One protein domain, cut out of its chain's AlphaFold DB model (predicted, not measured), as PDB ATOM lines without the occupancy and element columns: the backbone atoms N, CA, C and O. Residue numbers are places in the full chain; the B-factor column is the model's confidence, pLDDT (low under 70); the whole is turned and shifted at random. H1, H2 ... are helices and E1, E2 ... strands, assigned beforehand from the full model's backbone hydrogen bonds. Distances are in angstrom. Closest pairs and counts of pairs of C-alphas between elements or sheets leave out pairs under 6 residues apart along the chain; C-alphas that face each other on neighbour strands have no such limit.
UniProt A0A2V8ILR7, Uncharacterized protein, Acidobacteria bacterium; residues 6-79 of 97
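Overview. This is residues 6 to 79 of the 97 residues of an uncharacterized protein of Acidobacteria bacterium (UniProt A0A2V8ILR7). Look for a twisted wall of five antiparallel strands, E1 to E5, curled across its width, with one helix, H1, over one face and the other face bare. The strands follow one another as a meander, each the antiparallel neighbour of the one before, in the order E1 - E2 - E3 - E4 - E5, and H1 comes last. The printed part has 74 residues, of mixed class with two layers, helix on sheet. It is compact, with a radius of gyration of the C-alphas of 12.6 A, yet elongated, spanning 41 by 25 by 19 A.

Arrangement. Start at inner strand E3, residues 30 to 38. On one side E2, residues 18 to 24, forms a hairpin with it; find N 20 and O 35 at 2.9 A. The other neighbour of E2 is edge strand E1, residues 7 to 13, antiparallel to it and in a hairpin with it, where N 10 and O 21 are 2.8 A apart. On the other side of E3 is E4, residues 45 to 49, with N 36 and O 48 at 2.8 A. Edge strand E5, residues 60 to 62, follows, with N 62 and O 45 at 2.8 A. H1, residues 67 to 79, is on the sheet; its closest C-alphas to E3 are those of Ala 70 and Ile 37, 7.2 A apart. In H1 every O i to N i+4 pair is within hydrogen-bond range.

Along the chain. Find C-alpha 7 at (362.736, 349.341, 172.920), where E1 begins and runs 19.6 A. E2 spans 20.1 A, E3 24.2 A, E4 13.4 A and E5 6.3 A. H1 runs 18.2 A to C-alpha 79 at (363.883, 359.798, 166.523).

Size, cuts and confidence. The C-alphas farthest apart, of Glu 27 and Ser 43, are 41.4 A apart. The printed part has no cut and no long link. Confidence is low, under 70, at residues 51 to 59, 61 and 63 to 65.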
ATOM      1  N   PRO A   6     366.241 346.015 173.408       89.62
ATOM      2  CA  PRO A   6     365.272 346.524 172.452       89.62
ATOM      3  C   PRO A   6     364.281 347.458 173.153       89.62
ATOM      4  O   PRO A   6     363.977 347.298 174.335       89.62
ATOM      5  N   CYS A   7     363.770 348.442 172.420       90.38
ATOM      6  CA  CYS A   7     362.736 349.341 172.920       90.38
ATOM      7  C   CYS A   7     361.380 348.991 172.299       90.38
ATOM      8  O   CYS A   7     361.298 348.670 171.116       90.38
ATOM      9  N   VAL A   8     360.318 349.095 173.094       92.94
ATOM     10  CA  VAL A   8     358.929 348.887 172.680       92.94
ATOM     11  C   VAL A   8     358.200 350.222 172.750       92.94
ATOM     12  O   VAL A   8     358.128 350.841 173.811       92.94
ATOM     13  N   LEU A   9     357.652 350.664 171.619       93.81
ATOM     14  CA  LEU A   9     356.760 351.818 171.538       93.81
ATOM     15  C   LEU A   9     355.311 351.329 171.604       93.81
ATOM     16  O   LEU A   9     354.882 350.550 170.756       93.81
ATOM     17  N   THR A  10     354.551 351.806 172.586       95.12
ATOM     18  CA  THR A  10     353.104 351.594 172.661       95.12
ATOM     19  C   THR A  10     352.377 352.832 172.157       95.12
ATOM     20  O   THR A  10     352.776 353.961 172.445       95.12
ATOM     21  N   ILE A  11     351.308 352.618 171.391       93.88
ATOM     22  CA  ILE A  11     350.461 353.677 170.842       93.88
ATOM     23  C   ILE A  11     349.005 353.295 171.095       93.88
ATOM     24  O   ILE A  11     348.573 352.201 170.745       93.88
ATOM     25  N   ASN A  12     348.247 354.212 171.687       94.81
ATOM     26  CA  ASN A  12     346.797 354.131 171.788       94.81
ATOM     27  C   ASN A  12     346.198 355.334 171.056       94.81
ATOM     28  O   ASN A  12     346.495 356.479 171.402       94.81
ATOM     29  N   SER A  13     345.386 355.069 170.034       91.94
ATOM     30  CA  SER A  13     344.748 356.101 169.219       91.94
ATOM     31  C   SER A  13     343.281 356.246 169.610       91.94
ATOM     32  O   SER A  13     342.479 355.352 169.355       91.94
ATOM     33  N   GLY A  14     342.930 357.384 170.204       91.00
ATOM     34  CA  GLY A  14     341.549 357.837 170.348       91.00
ATOM     35  C   GLY A  14     341.094 358.653 169.134       91.00
ATOM     36  O   GLY A  14     341.876 358.932 168.227       91.00
ATOM     37  N   SER A  15     339.834 359.092 169.128       89.38
ATOM     38  CA  SER A  15     339.252 359.871 168.019       89.38
ATOM     39  C   SER A  15     339.878 361.254 167.819       89.38
ATOM     40  O   SER A  15     339.793 361.804 166.732       89.38
ATOM     41  N   SER A  16     340.511 361.821 168.845       90.62
ATOM     42  CA  SER A  16     341.127 363.157 168.806       90.62
ATOM     43  C   SER A  16     342.463 363.223 169.548       90.62
ATOM     44  O   SER A  16     343.004 364.304 169.783       90.62
ATOM     45  N   SER A  17     343.010 362.072 169.943       92.25
ATOM     46  CA  SER A  17     344.271 362.010 170.673       92.25
ATOM     47  C   SER A  17     345.043 360.736 170.371       92.25
ATOM     48  O   SER A  17     344.469 359.707 170.026       92.25
ATOM     49  N   ILE A  18     346.356 360.805 170.548       93.81
ATOM     50  CA  ILE A  18     347.255 359.657 170.509       93.81
ATOM     51  C   ILE A  18     348.044 359.660 171.809       93.81
ATOM     52  O   ILE A  18     348.781 360.603 172.079       93.81
ATOM     53  N   ARG A  19     347.909 358.613 172.620       95.06
ATOM     54  CA  ARG A  19     348.755 358.384 173.798       95.06
ATOM     55  C   ARG A  19     349.882 357.445 173.417       95.06
ATOM     56  O   ARG A  19     349.657 356.481 172.690       95.06
ATOM     57  N   PHE A  20     351.075 357.703 173.931       94.25
ATOM     58  CA  PHE A  20     352.230 356.865 173.651       94.25
ATOM     59  C   PHE A  20     353.123 356.690 174.874       94.25
ATOM     60  O   PHE A  20     353.166 357.542 175.767       94.25
ATOM     61  N   ALA A  21     353.876 355.597 174.880       93.50
ATOM     62  CA  ALA A  21     354.979 355.394 175.804       93.50
ATOM     63  C   ALA A  21     356.071 354.529 175.166       93.50
ATOM     64  O   ALA A  21     355.785 353.624 174.385       93.50
ATOM     65  N   VAL A  22     357.330 354.813 175.500       92.06
ATOM     66  CA  VAL A  22     358.477 353.986 175.101       92.06
ATOM     67  C   VAL A  22     358.988 353.255 176.327       92.06
ATOM     68  O   VAL A  22     359.207 353.866 177.378       92.06
ATOM     69  N   TYR A  23     359.209 351.958 176.174       90.88
ATOM     70  CA  TYR A  23     359.745 351.081 177.200       90.88
ATOM     71  C   TYR A  23     361.054 350.467 176.724       90.88
ATOM     72  O   TYR A  23     361.137 350.017 175.588       90.88
ATOM     73  N   GLU A  24     362.057 350.391 177.590       90.94
ATOM     74  CA  GLU A  24     363.172 349.470 177.388       90.94
ATOM     75  C   GLU A  24     362.721 348.066 177.812       90.94
ATOM     76  O   GLU A  24     362.226 347.880 178.929       90.94
ATOM     77  N   ALA A  25     362.858 347.092 176.917       88.62
ATOM     78  CA  ALA A  25     362.465 345.711 177.158       88.62
ATOM     79  C   ALA A  25     363.362 345.029 178.204       88.62
ATOM     80  O   ALA A  25     364.481 345.458 178.485       88.62
ATOM     81  N   GLY A  26     362.851 343.950 178.789       86.69
ATOM     82  CA  GLY A  26     363.491 343.147 179.829       86.69
ATOM     83  C   GLY A  26     362.439 342.328 180.576       86.69
ATOM     84  O   GLY A  26     361.262 342.395 180.225       86.69
ATOM     85  N   GLU A  27     362.840 341.601 181.622       85.44
ATOM     86  CA  GLU A  27     361.905 340.835 182.473       85.44
ATOM     87  C   GLU A  27     360.795 341.720 183.056       85.44
ATOM     88  O   GLU A  27     359.640 341.319 183.139       85.44
ATOM     89  N   THR A  28     361.133 342.960 183.412       88.50
ATOM     90  CA  THR A  28     360.163 344.009 183.729       88.50
ATOM     91  C   THR A  28     360.396 345.203 182.800       88.50
ATOM     92  O   THR A  28     361.423 345.878 182.943       88.50
ATOM     93  N   PRO A  29     359.476 345.493 181.857       89.81
ATOM     94  CA  PRO A  29     359.610 346.623 180.946       89.81
ATOM     95  C   PRO A  29     359.779 347.946 181.696       89.81
ATOM     96  O   PRO A  29     358.996 348.298 182.579       89.81
ATOM     97  N   TRP A  30     360.803 348.706 181.319       87.88
ATOM     98  CA  TRP A  30     361.126 349.973 181.961       87.88
ATOM     99  C   TRP A  30     360.616 351.145 181.133       87.88
ATOM    100  O   TRP A  30     361.112 351.373 180.034       87.88
ATOM    101  N   ARG A  31     359.679 351.943 181.656       90.19
ATOM    102  CA  ARG A  31     359.164 353.120 180.938       90.19
ATOM    103  C   ARG A  31     360.220 354.225 180.869       90.19
ATOM    104  O   ARG A  31     360.569 354.816 181.887       90.19
ATOM    105  N   LEU A  32     360.698 354.516 179.662       87.88
ATOM    106  CA  LEU A  32     361.658 355.586 179.383       87.88
ATOM    107  C   LEU A  32     360.964 356.941 179.262       87.88
ATOM    108  O   LEU A  32     361.444 357.930 179.804       87.88
ATOM    109  N   ILE A  33     359.832 356.982 178.559       89.06
ATOM    110  CA  ILE A  33     359.061 358.206 178.347       89.06
ATOM    111  C   ILE A  33     357.591 357.893 178.092       89.06
ATOM    112  O   ILE A  33     357.246 356.806 177.628       89.06
ATOM    113  N   GLN A  34     356.728 358.860 178.380       91.75
ATOM    114  CA  GLN A  34     355.316 358.833 178.022       91.75
ATOM    115  C   GLN A  34     354.828 360.222 177.634       91.75
ATOM    116  O   GLN A  34     355.353 361.244 178.088       91.75
ATOM    117  N   GLY A  35     353.775 360.252 176.835       92.25
ATOM    118  CA  GLY A  35     353.141 361.491 176.442       92.25
ATOM    119  C   GLY A  35     351.852 361.262 175.681       92.25
ATOM    120  O   GLY A  35     351.340 360.144 175.565       92.25
ATOM    121  N   LYS A  36     351.320 362.360 175.164       93.38
ATOM    122  CA  LYS A  36     350.171 362.353 174.275       93.38
ATOM    123  C   LYS A  36     350.252 363.481 173.261       93.38
ATOM    124  O   LYS A  36     350.756 364.555 173.572       93.38
ATOM    125  N   ILE A  37     349.706 363.241 172.080       91.88
ATOM    126  CA  ILE A  37     349.242 364.297 171.189       91.88
ATOM    127  C   ILE A  37     347.748 364.445 171.445       91.88
ATOM    128  O   ILE A  37     347.013 363.459 171.406       91.88
ATOM    129  N   ASP A  38     347.317 365.656 171.761       91.19
ATOM    130  CA  ASP A  38     345.925 365.972 172.073       91.19
ATOM    131  C   ASP A  38     345.358 366.950 171.045       91.19
ATOM    132  O   ASP A  38     346.123 367.664 170.395       91.19
ATOM    133  N   ARG A  39     344.027 367.013 170.937       90.69
ATOM    134  CA  ARG A  39     343.290 367.921 170.041       90.69
ATOM    135  C   ARG A  39     343.641 367.750 168.556       90.69
ATOM    136  O   ARG A  39     343.741 368.734 167.826       90.69
ATOM    137  N   ILE A  40     343.842 366.513 168.105       90.38
ATOM    138  CA  ILE A  40     344.023 366.178 166.680       90.38
ATOM    139  C   ILE A  40     342.739 366.546 165.923       90.38
ATOM    140  O   ILE A  40     341.640 366.303 166.421       90.38
ATOM    141  N   GLY A  41     342.876 367.164 164.747       85.94
ATOM    142  CA  GLY A  41     341.754 367.676 163.952       85.94
ATOM    143  C   GLY A  41     341.127 368.971 164.484       85.94
ATOM    144  O   GLY A  41     340.141 369.444 163.926       85.94
ATOM    145  N   LEU A  42     341.684 369.562 165.547       85.19
ATOM    146  CA  LEU A  42     341.218 370.812 166.146       85.19
ATOM    147  C   LEU A  42     342.348 371.844 166.205       85.19
ATOM    148  O   LEU A  42     343.532 371.517 166.142       85.19
ATOM    149  N   SER A  43     341.986 373.113 166.397       82.62
ATOM    150  CA  SER A  43     342.972 374.146 166.713       82.62
ATOM    151  C   SER A  43     343.688 373.826 168.032       82.62
ATOM    152  O   SER A  43     343.085 373.380 169.020       82.62
ATOM    153  N   GLY A  44     345.001 374.060 168.041       82.25
ATOM    154  CA  GLY A  44     345.842 373.795 169.203       82.25
ATOM    155  C   GLY A  44     346.165 372.316 169.413       82.25
ATOM    156  O   GLY A  44     346.262 371.894 170.566       82.25
ATOM    157  N   THR A  45     346.311 371.520 168.345       87.56
ATOM    158  CA  THR A  45     346.909 370.183 168.470       87.56
ATOM    159  C   THR A  45     348.291 370.314 169.096       87.56
ATOM    160  O   THR A  45     349.108 371.103 168.626       87.56
ATOM    161  N   ASN A  46     348.556 369.563 170.162       88.56
ATOM    162  CA  ASN A  46     349.764 369.745 170.963       88.56
ATOM    163  C   ASN A  46     350.357 368.412 171.407       88.56
ATOM    164  O   ASN A  46     349.631 367.536 171.880       88.56
ATOM    165  N   LEU A  47     351.685 368.301 171.334       88.88
ATOM    166  CA  LEU A  47     352.438 367.241 172.001       88.88
ATOM    167  C   LEU A  47     352.716 367.626 173.458       88.88
ATOM    168  O   LEU A  47     353.334 368.655 173.734       88.88
ATOM    169  N   ILE A  48     352.296 366.759 174.374       89.38
ATOM    170  CA  ILE A  48     352.520 366.856 175.815       89.38
ATOM    171  C   ILE A  48     353.340 365.642 176.242       89.38
ATOM    172  O   ILE A  48     352.965 364.500 175.977       89.38
ATOM    173  N   VAL A  49     354.457 365.886 176.919       88.00
ATOM    174  CA  VAL A  49     355.385 364.853 177.377       88.00
ATOM    175  C   VAL A  49     355.462 364.919 178.888       88.00
ATOM    176  O   VAL A  49     355.836 365.947 179.447       88.00
ATOM    177  N   ASN A  50     355.125 363.811 179.540       76.19
ATOM    178  CA  ASN A  50     355.122 363.713 180.991       76.19
ATOM    179  C   ASN A  50     356.353 362.911 181.427       76.19
ATOM    180  O   ASN A  50     356.266 361.700 181.642       76.19
ATOM    181  N   ASP A  51     357.496 363.586 181.545       69.56
ATOM    182  CA  ASP A  51     358.676 363.057 182.237       69.56
ATOM    183  C   ASP A  51     358.945 363.932 183.478       69.56
ATOM    184  O   ASP A  51     359.192 365.125 183.321       69.56
ATOM    185  N   PRO A  52     358.916 363.372 184.702       55.31
ATOM    186  CA  PRO A  52     359.224 364.102 185.937       55.31
ATOM    187  C   PRO A  52     360.590 364.805 185.953       55.31
ATOM    188  O   PRO A  52     360.800 365.708 186.756       55.31
ATOM    189  N   ALA A  53     361.535 364.389 185.106       54.88
ATOM    190  CA  ALA A  53     362.887 364.942 185.048       54.88
ATOM    191  C   ALA A  53     363.163 365.785 183.795       54.88
ATOM    192  O   ALA A  53     364.230 366.390 183.683       54.88
ATOM    193  N   VAL A  54     362.236 365.827 182.839       55.78
ATOM    194  CA  VAL A  54     362.295 366.792 181.742       55.78
ATOM    195  C   VAL A  54     361.452 367.963 182.208       55.78
ATOM    196  O   VAL A  54     360.256 367.803 182.437       55.78
ATOM    197  N   LYS A  55     362.067 369.144 182.374       54.88
ATOM    198  CA  LYS A  55     361.305 370.386 182.590       54.88
ATOM    199  C   LYS A  55     360.124 370.383 181.618       54.88
ATOM    200  O   LYS A  55     360.387 370.091 180.448       54.88
ATOM    201  N   PRO A  56     358.891 370.689 182.070       54.12
ATOM    202  CA  PRO A  56     357.720 370.706 181.207       54.12
ATOM    203  C   PRO A  56     358.086 371.390 179.894       54.12
ATOM    204  O   PRO A  56     358.402 372.582 179.879       54.12
ATOM    205  N   GLN A  57     358.185 370.611 178.816       58.91
ATOM    206  CA  GLN A  57     358.498 371.204 177.528       58.91
ATOM    207  C   GLN A  57     357.261 371.992 177.132       58.91
ATOM    208  O   GLN A  57     356.143 371.484 177.253       58.91
ATOM    209  N   ALA A  58     357.463 373.242 176.713       57.41
ATOM    210  CA  ALA A  58     356.372 374.055 176.203       57.41
ATOM    211  C   ALA A  58     355.596 373.245 175.146       57.41
ATOM    212  O   ALA A  58     356.234 372.528 174.362       57.41
ATOM    213  N   PRO A  59     354.252 373.327 175.130       63.38
ATOM    214  CA  PRO A  59     353.443 372.609 174.158       63.38
ATOM    215  C   PRO A  59     353.983 372.864 172.753       63.38
ATOM    216  O   PRO A  59     354.120 374.013 172.329       63.38
ATOM    217  N   ARG A  60     354.325 371.793 172.036       70.44
ATOM    218  CA  ARG A  60     354.673 371.912 170.620       70.44
ATOM    219  C   ARG A  60     353.390 371.842 169.816       70.44
ATOM    220  O   ARG A  60     352.809 370.765 169.691       70.44
ATOM    221  N   LEU A  61     352.991 373.005 169.308       69.00
ATOM    222  CA  LEU A  61     351.892 373.158 168.366       69.00
ATOM    223  C   LEU A  61     352.168 372.332 167.112       69.00
ATOM    224  O   LEU A  61     353.197 372.492 166.454       69.00
ATOM    225  N   VAL A  62     351.220 371.462 166.792       71.50
ATOM    226  CA  VAL A  62     351.168 370.709 165.546       71.50
ATOM    227  C   VAL A  62     350.060 371.350 164.711       71.50
ATOM    228  O   VAL A  62     348.890 371.314 165.081       71.50
ATOM    229  N   VAL A  63     350.407 372.029 163.621       65.69
ATOM    230  CA  VAL A  63     349.415 372.748 162.805       65.69
ATOM    231  C   VAL A  63     348.665 371.758 161.912       65.69
ATOM    232  O   VAL A  63     349.297 370.986 161.197       65.69
ATOM    233  N   GLY A  64     347.326 371.799 161.934       60.09
ATOM    234  CA  GLY A  64     346.475 371.130 160.939       60.09
ATOM    235  C   GLY A  64     346.554 369.601 160.917       60.09
ATOM    236  O   GLY A  64     346.370 369.006 159.861       60.09
ATOM    237  N   ALA A  65     346.864 368.955 162.043       68.44
ATOM    238  CA  ALA A  65     347.143 367.524 162.043       68.44
ATOM    239  C   ALA A  65     345.871 366.666 162.041       68.44
ATOM    240  O   ALA A  65     345.078 366.711 162.982       68.44
ATOM    241  N   ASP A  66     345.743 365.818 161.022       85.06
ATOM    242  CA  ASP A  66     345.029 364.545 161.114       85.06
ATOM    243  C   ASP A  66     345.892 363.494 161.849       85.06
ATOM    244  O   ASP A  66     347.065 363.729 162.168       85.06
ATOM    245  N   HIS A  67     345.339 362.311 162.141       88.25
ATOM    246  CA  HIS A  67     346.085 361.255 162.844       88.25
ATOM    247  C   HIS A  67     347.346 360.823 162.111       88.25
ATOM    248  O   HIS A  67     348.351 360.531 162.756       88.25
ATOM    249  N   ARG A  68     347.321 360.796 160.776       89.50
ATOM    250  CA  ARG A  68     348.479 360.400 159.974       89.50
ATOM    251  C   ARG A  68     349.636 361.373 160.186       89.50
ATOM    252  O   ARG A  68     350.758 360.948 160.463       89.50
ATOM    253  N   THR A  69     349.347 362.665 160.111       89.56
ATOM    254  CA  THR A  69     350.311 363.744 160.334       89.56
ATOM    255  C   THR A  69     350.797 363.751 161.783       89.56
ATOM    256  O   THR A  69     351.993 363.892 162.033       89.56
ATOM    257  N   ALA A  70     349.901 363.509 162.747       89.69
ATOM    258  CA  ALA A  70     350.249 363.412 164.163       89.69
ATOM    259  C   ALA A  70     351.196 362.236 164.464       89.69
ATOM    260  O   ALA A  70     352.169 362.410 165.199       89.69
ATOM    261  N   VAL A  71     350.962 361.053 163.881       91.00
ATOM    262  CA  VAL A  71     351.870 359.899 164.020       91.00
ATOM    263  C   VAL A  71     353.219 360.186 163.365       91.00
ATOM    264  O   VAL A  71     354.249 359.917 163.980       91.00
ATOM    265  N   GLY A  72     353.239 360.763 162.158       91.06
ATOM    266  CA  GLY A  72     354.486 361.148 161.488       91.06
ATOM    267  C   GLY A  72     355.327 362.093 162.350       91.06
ATOM    268  O   GLY A  72     356.491 361.811 162.636       91.06
ATOM    269  N   PHE A  73     354.695 363.145 162.875       90.06
ATOM    270  CA  PHE A  73     355.319 364.070 163.816       90.06
ATOM    271  C   PHE A  73     355.838 363.367 165.082       90.06
ATOM    272  O   PHE A  73     356.955 363.641 165.522       90.06
ATOM    273  N   LEU A  74     355.056 362.448 165.667       91.06
ATOM    274  CA  LEU A  74     355.462 361.686 166.852       91.06
ATOM    275  C   LEU A  74     356.729 360.865 166.588       91.06
ATOM    276  O   LEU A  74     357.652 360.892 167.400       91.06
ATOM    277  N   LEU A  75     356.783 360.143 165.468       91.75
ATOM    278  CA  LEU A  75     357.926 359.300 165.114       91.75
ATOM    279  C   LEU A  75     359.186 360.136 164.853       91.75
ATOM    280  O   LEU A  75     360.261 359.794 165.350       91.75
ATOM    281  N   ASP A  76     359.053 361.264 164.154       90.81
ATOM    282  CA  ASP A  76     360.159 362.198 163.934       90.81
ATOM    283  C   ASP A  76     360.671 362.804 165.243       90.81
ATOM    284  O   ASP A  76     361.883 362.926 165.459       90.81
ATOM    285  N   TRP A  77     359.755 363.155 166.145       89.69
ATOM    286  CA  TRP A  77     360.109 363.653 167.466       89.69
ATOM    287  C   TRP A  77     360.825 362.584 168.301       89.69
ATOM    288  O   TRP A  77     361.877 362.870 168.879       89.69
ATOM    289  N   LEU A  78     360.326 361.342 168.320       89.06
ATOM    290  CA  LEU A  78     360.963 360.220 169.017       89.06
ATOM    291  C   LEU A  78     362.374 359.954 168.484       89.06
ATOM    292  O   LEU A  78     363.295 359.770 169.274       89.06
ATOM    293  N   ARG A  79     362.573 360.008 167.161       88.31
ATOM    294  CA  ARG A  79     363.883 359.798 166.523       88.31
ATOM    295  C   ARG A  79     364.933 360.822 166.959       88.31
ATOM    296  O   ARG A  79     366.115 360.494 167.049       88.31
TER     297      ARG A  79